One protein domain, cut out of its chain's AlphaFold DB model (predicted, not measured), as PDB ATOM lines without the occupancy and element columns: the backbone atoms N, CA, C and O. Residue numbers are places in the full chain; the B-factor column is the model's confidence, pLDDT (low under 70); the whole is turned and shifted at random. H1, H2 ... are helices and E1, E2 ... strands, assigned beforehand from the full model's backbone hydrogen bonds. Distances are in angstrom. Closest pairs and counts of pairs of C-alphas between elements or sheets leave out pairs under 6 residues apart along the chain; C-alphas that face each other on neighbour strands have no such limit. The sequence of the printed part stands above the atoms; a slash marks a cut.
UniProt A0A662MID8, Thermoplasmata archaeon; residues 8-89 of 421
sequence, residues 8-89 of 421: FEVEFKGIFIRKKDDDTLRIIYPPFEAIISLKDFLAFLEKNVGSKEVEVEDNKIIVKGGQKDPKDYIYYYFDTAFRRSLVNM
ATOM      1  N   PHE A   8       1.067  28.173 -17.648       92.06
ATOM      2  CA  PHE A   8       1.201  29.425 -18.382       92.06
ATOM      3  C   PHE A   8       0.732  30.577 -17.506       92.06
ATOM      4  O   PHE A   8      -0.412  30.587 -17.047       92.06
ATOM      5  N   GLU A   9       1.602  31.561 -17.319       92.62
ATOM      6  CA  GLU A   9       1.303  32.773 -16.566       92.62
ATOM      7  C   GLU A   9       1.034  33.932 -17.526       92.62
ATOM      8  O   GLU A   9       1.883  34.298 -18.341       92.62
ATOM      9  N   VAL A  10      -0.161  34.515 -17.432       92.44
ATOM     10  CA  VAL A  10      -0.563  35.690 -18.208       92.44
ATOM     11  C   VAL A  10      -0.750  36.855 -17.249       92.44
ATOM     12  O   VAL A  10      -1.768  36.958 -16.566       92.44
ATOM     13  N   GLU A  11       0.262  37.714 -17.179       91.94
ATOM     14  CA  GLU A  11       0.265  38.914 -16.343       91.94
ATOM     15  C   GLU A  11      -0.222  40.137 -17.129       91.94
ATOM     16  O   GLU A  11       0.145  40.340 -18.291       91.94
ATOM     17  N   PHE A  12      -1.029  40.976 -16.480       89.81
ATOM     18  CA  PHE A  12      -1.589  42.179 -17.077       89.81
ATOM     19  C   PHE A  12      -1.034  43.443 -16.425       89.81
ATOM     20  O   PHE A  12      -0.984  43.588 -15.203       89.81
ATOM     21  N   LYS A  13      -0.685  44.426 -17.257       85.31
ATOM     22  CA  LYS A  13      -0.284  45.757 -16.800       85.31
ATOM     23  C   LYS A  13      -1.514  46.658 -16.688       85.31
ATOM     24  O   LYS A  13      -2.176  46.924 -17.685       85.31
ATOM     25  N   GLY A  14      -1.806  47.144 -15.480       82.31
ATOM     26  CA  GLY A  14      -2.898  48.096 -15.226       82.31
ATOM     27  C   GLY A  14      -4.312  47.502 -15.255       82.31
ATOM     28  O   GLY A  14      -5.270  48.236 -15.014       82.31
ATOM     29  N   ILE A  15      -4.443  46.199 -15.511       88.62
ATOM     30  CA  ILE A  15      -5.701  45.458 -15.399       88.62
ATOM     31  C   ILE A  15      -5.667  44.649 -14.107       88.62
ATOM     32  O   ILE A  15      -4.681  43.970 -13.827       88.62
ATOM     33  N   PHE A  16      -6.765  44.700 -13.359       91.50
ATOM     34  CA  PHE A  16      -6.970  43.905 -12.156       91.50
ATOM     35  C   PHE A  16      -8.122  42.923 -12.353       91.50
ATOM     36  O   PHE A  16      -9.119  43.255 -12.992       91.50
ATOM     37  N   ILE A  17      -8.015  41.723 -11.796       91.12
ATOM     38  CA  ILE A  17      -8.984  40.644 -11.979       91.12
ATOM     39  C   ILE A  17      -9.416  40.152 -10.608       91.12
ATOM     40  O   ILE A  17      -8.605  39.761  -9.775       91.12
ATOM     41  N   ARG A  18     -10.725  40.178 -10.357       89.38
ATOM     42  CA  ARG A  18     -11.297  39.770  -9.071       89.38
ATOM     43  C   ARG A  18     -12.468  38.833  -9.280       89.38
ATOM     44  O   ARG A  18     -13.333  39.108 -10.109       89.38
ATOM     45  N   LYS A  19     -12.543  37.765  -8.489       84.38
ATOM     46  CA  LYS A  19     -13.783  36.991  -8.357       84.38
ATOM     47  C   LYS A  19     -14.816  37.871  -7.659       84.38
ATOM     48  O   LYS A  19     -14.538  38.411  -6.589       84.38
ATOM     49  N   LYS A  20     -15.965  38.076  -8.299       79.69
ATOM     50  CA  LYS A  20     -17.072  38.843  -7.711       79.69
ATOM     51  C   LYS A  20     -17.989  37.923  -6.904       79.69
ATOM     52  O   LYS A  20     -18.418  38.302  -5.820       79.69
ATOM     53  N   ASP A  21     -18.229  36.734  -7.432       86.44
ATOM     54  CA  ASP A  21     -18.920  35.598  -6.825       86.44
ATOM     55  C   ASP A  21     -18.359  34.302  -7.449       86.44
ATOM     56  O   ASP A  21     -17.370  34.350  -8.190       86.44
ATOM     57  N   ASP A  22     -18.953  33.151  -7.129       83.44
ATOM     58  CA  ASP A  22     -18.488  31.846  -7.618       83.44
ATOM     59  C   ASP A  22     -18.604  31.696  -9.148       83.44
ATOM     60  O   ASP A  22     -17.885  30.890  -9.742       83.44
ATOM     61  N   ASP A  23     -19.445  32.510  -9.798       89.19
ATOM     62  CA  ASP A  23     -19.791  32.380 -11.216       89.19
ATOM     63  C   ASP A  23     -19.253  33.517 -12.097       89.19
ATOM     64  O   ASP A  23     -19.313  33.416 -13.327       89.19
ATOM     65  N   THR A  24     -18.721  34.603 -11.525       91.56
ATOM     66  CA  THR A  24     -18.332  35.795 -12.292       91.56
ATOM     67  C   THR A  24     -16.953  36.359 -11.947       91.56
ATOM     68  O   THR A  24     -16.529  36.451 -10.790       91.56
ATOM     69  N   LEU A  25     -16.255  36.809 -12.995       91.19
ATOM     70  CA  LEU A  25     -15.017  37.577 -12.884       91.19
ATOM     71  C   LEU A  25     -15.280  39.045 -13.209       91.19
ATOM     72  O   LEU A  25     -15.957  39.385 -14.180       91.19
ATOM     73  N   ARG A  26     -14.691  39.918 -12.401       92.38
ATOM     74  CA  ARG A  26     -14.648  41.362 -12.598       92.38
ATOM     75  C   ARG A  26     -13.266  41.732 -13.123       92.38
ATOM     76  O   ARG A  26     -12.277  41.552 -12.414       92.38
ATOM     77  N   ILE A  27     -13.218  42.249 -14.344       92.31
ATOM     78  CA  ILE A  27     -12.008  42.735 -15.008       92.31
ATOM     79  C   ILE A  27     -12.011  44.257 -14.893       92.31
ATOM     80  O   ILE A  27     -12.936  44.914 -15.360       92.31
ATOM     81  N   ILE A  28     -11.005  44.826 -14.244       91.19
ATOM     82  CA  ILE A  28     -10.946  46.239 -13.883       91.19
ATOM     83  C   ILE A  28      -9.787  46.880 -14.637       91.19
ATOM     84  O   ILE A  28      -8.637  46.523 -14.413       91.19
ATOM     85  N   TYR A  29     -10.085  47.864 -15.478       90.75
ATOM     86  CA  TYR A  29      -9.108  48.736 -16.122       90.75
ATOM     87  C   TYR A  29      -9.473  50.188 -15.789       90.75
ATOM     88  O   TYR A  29     -10.269  50.797 -16.507       90.75
ATOM     89  N   PRO A  30      -9.005  50.732 -14.649       89.50
ATOM     90  CA  PRO A  30      -9.545  51.969 -14.092       89.50
ATOM     91  C   PRO A  30      -9.534  53.143 -15.093       89.50
ATOM     92  O   PRO A  30      -8.510  53.388 -15.722       89.50
ATOM     93  N   PRO A  31     -10.632  53.918 -15.202       93.38
ATOM     94  CA  PRO A  31     -11.812  53.916 -14.330       93.38
ATOM     95  C   PRO A  31     -12.898  52.908 -14.734       93.38
ATOM     96  O   PRO A  31     -14.007  52.972 -14.203       93.38
ATOM     97  N   PHE A  32     -12.613  52.004 -15.663       94.81
ATOM     98  CA  PHE A  32     -13.584  51.082 -16.224       94.81
ATOM     99  C   PHE A  32     -13.527  49.686 -15.614       94.81
ATOM    100  O   PHE A  32     -12.524  49.257 -15.041       94.81
ATOM    101  N   GLU A  33     -14.618  48.960 -15.793       94.56
ATOM    102  CA  GLU A  33     -14.703  47.535 -15.519       94.56
ATOM    103  C   GLU A  33     -15.564  46.814 -16.552       94.56
ATOM    104  O   GLU A  33     -16.416  47.425 -17.195       94.56
ATOM    105  N   ALA A  34     -15.370  45.506 -16.658       93.38
ATOM    106  CA  ALA A  34     -16.280  44.577 -17.307       93.38
ATOM    107  C   ALA A  34     -16.529  43.384 -16.377       93.38
ATOM    108  O   ALA A  34     -15.648  42.953 -15.631       93.38
ATOM    109  N   ILE A  35     -17.745  42.845 -16.423       90.88
ATOM    110  CA  ILE A  35     -18.118  41.627 -15.699       90.88
ATOM    111  C   ILE A  35     -18.333  40.522 -16.728       90.88
ATOM    112  O   ILE A  35     -19.074  40.714 -17.695       90.88
ATOM    113  N   ILE A  36     -17.687  39.378 -16.509       91.69
ATOM    114  CA  ILE A  36     -17.774  38.195 -17.369       91.69
ATOM    115  C   ILE A  36     -18.200  36.961 -16.574       91.69
ATOM    116  O   ILE A  36     -17.939  36.849 -15.377       91.69
ATOM    117  N   SER A  37     -18.829  36.017 -17.268       93.38
ATOM    118  CA  SER A  37     -19.144  34.683 -16.755       93.38
ATOM    119  C   SER A  37     -17.865  33.848 -16.677       93.38
ATOM    120  O   SER A  37     -17.200  33.631 -17.693       93.38
ATOM    121  N   LEU A  38     -17.521  33.368 -15.479       92.38
ATOM    122  CA  LEU A  38     -16.385  32.471 -15.273       92.38
ATOM    123  C   LEU A  38     -16.590  31.184 -16.075       92.38
ATOM    124  O   LEU A  38     -15.682  30.742 -16.770       92.38
ATOM    125  N   LYS A  39     -17.805  30.629 -16.057       93.75
ATOM    126  CA  LYS A  39     -18.156  29.429 -16.825       93.75
ATOM    127  C   LYS A  39     -17.889  29.600 -18.323       93.75
ATOM    128  O   LYS A  39     -17.278  28.723 -18.933       93.75
ATOM    129  N   ASP A  40     -18.320  30.715 -18.911       94.31
ATOM    130  CA  ASP A  40     -18.148  30.957 -20.350       94.31
ATOM    131  C   ASP A  40     -16.681  31.206 -20.707       94.31
ATOM    132  O   ASP A  40     -16.216  30.777 -21.764       94.31
ATOM    133  N   PHE A  41     -15.936  31.865 -19.816       94.69
ATOM    134  CA  PHE A  41     -14.500  32.066 -19.965       94.69
ATOM    135  C   PHE A  41     -13.726  30.742 -19.925       94.69
ATOM    136  O   PHE A  41     -12.919  30.471 -20.815       94.69
ATOM    137  N   LEU A  42     -14.019  29.872 -18.954       95.00
ATOM    138  CA  LEU A  42     -13.392  28.552 -18.847       95.00
ATOM    139  C   LEU A  42     -13.731  27.659 -20.050       95.00
ATOM    140  O   LEU A  42     -12.843  27.005 -20.592       95.00
ATOM    141  N   ALA A  43     -14.982  27.676 -20.519       95.62
ATOM    142  CA  ALA A  43     -15.387  26.942 -21.719       95.62
ATOM    143  C   ALA A  43     -14.676  27.459 -22.984       95.62
ATOM    144  O   ALA A  43     -14.290  26.678 -23.860       95.62
ATOM    145  N   PHE A  44     -14.470  28.776 -23.086       96.19
ATOM    146  CA  PHE A  44     -13.697  29.378 -24.168       96.19
ATOM    147  C   PHE A  44     -12.230  28.923 -24.147       96.19
ATOM    148  O   PHE A  44     -11.690  28.587 -25.207       96.19
ATOM    149  N   LEU A  45     -11.594  28.863 -22.974       96.00
ATOM    150  CA  LEU A  45     -10.221  28.367 -22.837       96.00
ATOM    151  C   LEU A  45     -10.110  26.869 -23.135       96.00
ATOM    152  O   LEU A  45      -9.219  26.469 -23.884       96.00
ATOM    153  N   GLU A  46     -11.046  26.044 -22.661       95.62
ATOM    154  CA  GLU A  46     -11.056  24.603 -22.952       95.62
ATOM    155  C   GLU A  46     -11.087  24.359 -24.464       95.62
ATOM    156  O   GLU A  46     -10.297  23.578 -24.992       95.62
ATOM    157  N   LYS A  47     -11.931  25.109 -25.182       95.94
ATOM    158  CA  LYS A  47     -12.068  25.002 -26.636       95.94
ATOM    159  C   LYS A  47     -10.823  25.456 -27.406       95.94
ATOM    160  O   LYS A  47     -10.489  24.852 -28.423       95.94
ATOM    161  N   ASN A  48     -10.187  26.553 -26.995       95.25
ATOM    162  CA  ASN A  48      -9.153  27.208 -27.808       95.25
ATOM    163  C   ASN A  48      -7.720  26.871 -27.379       95.25
ATOM    164  O   ASN A  48      -6.834  26.780 -28.235       95.25
ATOM    165  N   VAL A  49      -7.514  26.671 -26.079       93.62
ATOM    166  CA  VAL A  49      -6.222  26.418 -25.426       93.62
ATOM    167  C   VAL A  49      -6.092  24.950 -25.012       93.62
ATOM    168  O   VAL A  49      -4.982  24.419 -24.989       93.62
ATOM    169  N   GLY A  50      -7.205  24.264 -24.732       92.88
ATOM    170  CA  GLY A  50      -7.210  22.871 -24.276       92.88
ATOM    171  C   GLY A  50      -7.069  22.712 -22.759       92.88
ATOM    172  O   GLY A  50      -6.659  21.648 -22.306       92.88
ATOM    173  N   SER A  51      -7.364  23.758 -21.977       91.44
ATOM    174  CA  SER A  51      -7.443  23.692 -20.512       91.44
ATOM    175  C   SER A  51      -8.561  24.583 -19.971       91.44
ATOM    176  O   SER A  51      -8.869  25.621 -20.552       91.44
ATOM    177  N   LYS A  52      -9.144  24.171 -18.841       91.25
ATOM    178  CA  LYS A  52     -10.098  24.936 -18.020       91.25
ATOM    179  C   LYS A  52      -9.635  25.113 -16.572       91.25
ATOM    180  O   LYS A  52     -10.380  25.638 -15.752       91.25
ATOM    181  N   GLU A  53      -8.440  24.635 -16.239       92.81
ATOM    182  CA  GLU A  53      -7.882  24.780 -14.898       92.81
ATOM    183  C   GLU A  53      -7.196  26.137 -14.805       92.81
ATOM    184  O   GLU A  53      -6.112  26.341 -15.355       92.81
ATOM    185  N   VAL A  54      -7.873  27.080 -14.151       92.56
ATOM    186  CA  VAL A  54      -7.430  28.468 -14.063       92.56
ATOM    187  C   VAL A  54      -7.383  28.927 -12.614       92.56
ATOM    188  O   VAL A  54      -8.344  28.764 -11.861       92.56
ATOM    189  N   GLU A  55      -6.276  29.560 -12.253       92.00
ATOM    190  CA  GLU A  55      -6.102  30.290 -11.006       92.00
ATOM    191  C   GLU A  55      -6.012  31.790 -11.313       92.00
ATOM    192  O   GLU A  55      -5.368  32.210 -12.275       92.00
ATOM    193  N   VAL A  56      -6.746  32.593 -10.543       90.38
ATOM    194  CA  VAL A  56      -6.872  34.039 -10.748       90.38
ATOM    195  C   VAL A  56      -6.224  34.746  -9.572       90.38
ATOM    196  O   VAL A  56      -6.667  34.583  -8.436       90.38
ATOM    197  N   GLU A  57      -5.224  35.561  -9.872       90.12
ATOM    198  CA  GLU A  57      -4.571  36.488  -8.955       90.12
ATOM    199  C   GLU A  57      -4.877  37.938  -9.382       90.12
ATOM    200  O   GLU A  57      -5.328  38.178 -10.504       90.12
ATOM    201  N   ASP A  58      -4.644  38.918  -8.500       87.06
ATOM    202  CA  ASP A  58      -5.149  40.299  -8.658       87.06
ATOM    203  C   ASP A  58      -4.770  40.951 -10.001       87.06
ATOM    204  O   ASP A  58      -5.563  41.729 -10.507       87.06
ATOM    205  N   ASN A  59      -3.634  40.614 -10.624       91.31
ATOM    206  CA  ASN A  59      -3.226  41.100 -11.954       91.31
ATOM    207  C   ASN A  59      -2.775  39.980 -12.914       91.31
ATOM    208  O   ASN A  59      -2.105  40.258 -13.912       91.31
ATOM    209  N   LYS A  60      -3.096  38.717 -12.618       92.75
ATOM    210  CA  LYS A  60      -2.533  37.567 -13.334       92.75
ATOM    211  C   LYS A  60      -3.531  36.421 -13.448       92.75
ATOM    212  O   LYS A  60      -4.282  36.132 -12.521       92.75
ATOM    213  N   ILE A  61      -3.510  35.746 -14.593       93.06
ATOM    214  CA  ILE A  61      -4.204  34.476 -14.798       93.06
ATOM    215  C   ILE A  61      -3.169  33.377 -15.011       93.06
ATOM    216  O   ILE A  61      -2.341  33.470 -15.916       93.06
ATOM    217  N   ILE A  62      -3.252  32.324 -14.201       94.19
ATOM    218  CA  ILE A  62      -2.440  31.117 -14.343       94.19
ATOM    219  C   ILE A  62      -3.317  30.028 -14.951       94.19
ATOM    220  O   ILE A  62      -4.341  29.657 -14.378       94.19
ATOM    221  N   VAL A  63      -2.915  29.503 -16.105       94.06
ATOM    222  CA  VAL A  63      -3.580  28.371 -16.762       94.06
ATOM    223  C   VAL A  63      -2.728  27.123 -16.570       94.06
ATOM    224  O   VAL A  63      -1.571  27.086 -16.995       94.06
ATOM    225  N   LYS A  64      -3.299  26.093 -15.939       93.12
ATOM    226  CA  LYS A  64      -2.629  24.810 -15.685       93.12
ATOM    227  C   LYS A  64      -2.937  23.841 -16.825       93.12
ATOM    228  O   LYS A  64      -4.094  23.574 -17.138       93.12
ATOM    229  N   GLY A  65      -1.906  23.325 -17.489       87.75
ATOM    230  CA  GLY A  65      -2.035  22.484 -18.680       87.75
ATOM    231  C   GLY A  65      -2.363  23.267 -19.958       87.75
ATOM    232  O   GLY A  65      -2.150  24.471 -20.054       87.75
ATOM    233  N   GLY A  66      -2.887  22.567 -20.966       83.69
ATOM    234  CA  GLY A  66      -3.226  23.142 -22.270       83.69
ATOM    235  C   GLY A  66      -2.220  22.813 -23.375       83.69
ATOM    236  O   GLY A  66      -1.055  22.497 -23.139       83.69
ATOM    237  N   GLN A  67      -2.709  22.852 -24.612       87.00
ATOM    238  CA  GLN A  67      -1.957  22.527 -25.828       87.00
ATOM    239  C   GLN A  67      -1.328  23.767 -26.477       87.00
ATOM    240  O   GLN A  67      -0.377  23.640 -27.246       87.00
ATOM    241  N   LYS A  68      -1.853  24.961 -26.178       89.50
ATOM    242  CA  LYS A  68      -1.411  26.243 -26.743       89.50
ATOM    243  C   LYS A  68      -1.102  27.249 -25.641       89.50
ATOM    244  O   LYS A  68      -1.547  27.080 -24.514       89.50
ATOM    245  N   ASP A  69      -0.357  28.291 -25.990       91.81
ATOM    246  CA  ASP A  69      -0.182  29.453 -25.120       91.81
ATOM    247  C   ASP A  69      -1.523  30.214 -25.000       91.81
ATOM    248  O   ASP A  69      -2.109  30.565 -26.030       91.81
ATOM    249  N   PRO A  70      -2.060  30.430 -23.784       93.25
ATOM    250  CA  PRO A  70      -3.341  31.096 -23.579       93.25
ATOM    251  C   PRO A  70      -3.307  32.614 -23.763       93.25
ATOM    252  O   PRO A  70      -4.383  33.210 -23.823       93.25
ATOM    253  N   LYS A  71      -2.130  33.254 -23.824       92.44
ATOM    254  CA  LYS A  71      -1.991  34.715 -23.729       92.44
ATOM    255  C   LYS A  71      -2.920  35.467 -24.684       92.44
ATOM    256  O   LYS A  71      -3.813  36.180 -24.227       92.44
ATOM    257  N   ASP A  72      -2.773  35.258 -25.989       91.88
ATOM    258  CA  ASP A  72      -3.549  35.988 -27.002       91.88
ATOM    259  C   ASP A  72      -5.052  35.679 -26.924       91.88
ATOM    260  O   ASP A  72      -5.890  36.544 -27.169       91.88
ATOM    261  N   TYR A  73      -5.410  34.460 -26.509       94.19
ATOM    262  CA  TYR A  73      -6.802  34.055 -26.322       94.19
ATOM    263  C   TYR A  73      -7.459  34.788 -25.149       94.19
ATOM    264  O   TYR A  73      -8.604  35.228 -25.271       94.19
ATOM    265  N   ILE A  74      -6.750  34.941 -24.026       93.31
ATOM    266  CA  ILE A  74      -7.272  35.674 -22.870       93.31
ATOM    267  C   ILE A  74      -7.407  37.161 -23.205       93.31
ATOM    268  O   ILE A  74      -8.463  37.735 -22.941       93.31
ATOM    269  N   TYR A  75      -6.400  37.765 -23.847       90.81
ATOM    270  CA  TYR A  75      -6.487  39.157 -24.304       90.81
ATOM    271  C   TYR A  75      -7.673  39.372 -25.247       90.81
ATOM    272  O   TYR A  75      -8.454  40.298 -25.036       90.81
ATOM    273  N   TYR A  76      -7.869  38.482 -26.221       91.31
ATOM    274  CA  TYR A  76      -9.012  38.540 -27.131       91.31
ATOM    275  C   TYR A  76     -10.360  38.443 -26.400       91.31
ATOM    276  O   TYR A  76     -11.301  39.184 -26.703       91.31
ATOM    277  N   TYR A  77     -10.474  37.542 -25.419       92.56
ATOM    278  CA  TYR A  77     -11.704  37.398 -24.639       92.56
ATOM    279  C   TYR A  77     -11.991  38.653 -23.807       92.56
ATOM    280  O   TYR A  77     -13.129  39.124 -23.767       92.56
ATOM    281  N   PHE A  78     -10.964  39.212 -23.164       90.69
ATOM    282  CA  PHE A  78     -11.083  40.413 -22.340       90.69
ATOM    283  C   PHE A  78     -11.440  41.636 -23.180       90.69
ATOM    284  O   PHE A  78     -12.366  42.357 -22.821       90.69
ATOM    285  N   ASP A  79     -10.782  41.830 -24.323       87.00
ATOM    286  CA  ASP A  79     -11.114  42.887 -25.282       87.00
ATOM    287  C   ASP A  79     -12.580  42.782 -25.741       87.00
ATOM    288  O   ASP A  79     -13.345  43.746 -25.660       87.00
ATOM    289  N   THR A  80     -13.029  41.573 -26.096       87.12
ATOM    290  CA  THR A  80     -14.431  41.322 -26.469       87.12
ATOM    291  C   THR A  80     -15.400  41.649 -25.329       87.12
ATOM    292  O   THR A  80     -16.480  42.198 -25.566       87.12
ATOM    293  N   ALA A  81     -15.043  41.306 -24.090       85.81
ATOM    294  CA  ALA A  81     -15.852  41.606 -22.917       85.81
ATOM    295  C   ALA A  81     -15.946  43.115 -22.670       85.81
ATOM    296  O   ALA A  81     -17.051  43.642 -22.545       85.81
ATOM    297  N   PHE A  82     -14.813  43.819 -22.686       84.94
ATOM    298  CA  PHE A  82     -14.776  45.269 -22.538       84.94
ATOM    299  C   PHE A  82     -15.624  45.961 -23.606       84.94
ATOM    300  O   PHE A  82     -16.442  46.810 -23.273       84.94
ATOM    301  N   ARG A  83     -15.558  45.537 -24.869       84.12
ATOM    302  CA  ARG A  83     -16.394  46.110 -25.940       84.12
ATOM    303  C   ARG A  83     -17.900  45.932 -25.726       84.12
ATOM    304  O   ARG A  83     -18.685  46.708 -26.266       84.12
ATOM    305  N   ARG A  84     -18.323  44.918 -24.967       83.25
ATOM    306  CA  ARG A  84     -19.743  44.571 -24.771       83.25
ATOM    307  C   ARG A  84     -20.335  45.101 -23.471       83.25
ATOM    308  O   ARG A  84     -21.514  45.447 -23.450       83.25
ATOM    309  N   SER A  85     -19.557  45.124 -22.392       86.62
ATOM    310  CA  SER A  85     -20.070  45.349 -21.035       86.62
ATOM    311  C   SER A  85     -19.248  46.343 -20.213       86.62
ATOM    312  O   SER A  85     -19.284  46.284 -18.984       86.62
ATOM    313  N   LEU A  86     -18.541  47.277 -20.863       93.69
ATOM    314  CA  LEU A  86     -17.798  48.324 -20.161       93.69
ATOM    315  C   LEU A  86     -18.726  49.167 -19.276       93.69
ATOM    316  O   LEU A  86     -19.738  49.709 -19.730       93.69
ATOM    317  N   VAL A  87     -18.332  49.348 -18.023       95.19
ATOM    318  CA  VAL A  87     -18.970  50.259 -17.074       95.19
ATOM    319  C   VAL A  87     -17.915  51.210 -16.534       95.19
ATOM    320  O   VAL A  87     -16.826  50.795 -16.148       95.19
ATOM    321  N   ASN A  88     -18.232  52.501 -16.481       95.31
ATOM    322  CA  ASN A  88     -17.403  53.479 -15.794       95.31
ATOM    323  C   ASN A  88     -17.728  53.431 -14.298       95.31
ATOM    324  O   ASN A  88     -18.818  53.819 -13.879       95.31
ATOM    325  N   MET A  89     -16.778  52.980 -13.477       95.19
ATOM    326  CA  MET A  89     -16.972  52.792 -12.035       95.19
ATOM    327  C   MET A  89     -17.212  54.104 -11.278       95.19
ATOM    328  O   MET A  89     -17.768  54.093 -10.183       95.19
TER     329      MET A  89
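This is residues 8 to 89 of the 421 residues of a protein of Thermoplasmata archaeon (UniProt A0A662MID8). Two small antiparallel sheets, E2 E3 E4 and E1 E6 E5, follow each other along the longest axis, and the longest helix, H2, spans them, with its first residues packed on E1 and E6 and its last ones on E4. The shorter helix H1 crosses from the beginning of E3 to E5 and meets H2. The printed part has 82 residues, with two named helices and six named strands in the order E1 E2 E3 E4 H1 E5 E6 H2, and its class is mixed, helices and strands. It is compact, with a radius of gyration of the C-alphas of 11.8 A, yet elongated, with spans of 36 by 22 by 22 A.

In one sheet, E2 is residues 16 to 19, E3 residues 24 to 29, 16.3 A long, and E4 residues 32 to 37, 17.3 A. In the other, E1 is residues 8 to 11, beginning at C-alpha 8 (1.201, 29.425, -18.382), E6 residues 60 to 64, 13.0 A, and E5 residues 53 to 57, 13.5 A. H1 is residues 38 to 48, 15.4 A. H2 is residues 71 to 85, 21.1 A, and ends at C-alpha 85 (-20.070, 45.349, -21.035).

E2, E3 and E4 form a meander, each strand the antiparallel neighbour of the one before. In the hairpin E2 and E3, N 18 and O 26 are 2.9 A apart, and in the hairpin E3 and E4, N 27 and O 34 are 2.8 A apart, both within hydrogen-bond range. H1 and H2 on one face of this sheet make two layers. H2 has a height over the sheet of 9.2 A and runs across the strands, at 73 degrees to E4 on the local plane; the closest C-alphas of H2 and E4, Ser 85 and Ala 34, are 5.4 A apart. H2 is also on the sheet E1 E6 E5, at a height of 11.9 A. There E6 is the inner strand, antiparallel to E1, with N 10 and O 61 at 2.9 A, and to E5, its hairpin partner, with N 62 and O 55 at 2.9 A. Between the sheets, the closest C-alphas of E2 and E5, Ile 17 and Glu 57, are 6.8 A apart. H1 and H2 touch at a steep tilt of 42 degrees, opposite ways, closest at the C-alphas of Asn 48 and Tyr 73, 7.4 A; H2 does so with residues 73 to 77 alone. In H1 and H2 every O i to N i+4 pair is within hydrogen-bond range.

The C-alphas farthest apart, those of Gln 67 and Met 89, are 36.5 A apart. Residues 87 to 88 pair antiparallel with residues 32 to 33 of E4. The printed part has no cut and no long link. Its mean pLDDT is 91.1, and no printed residue is under 70.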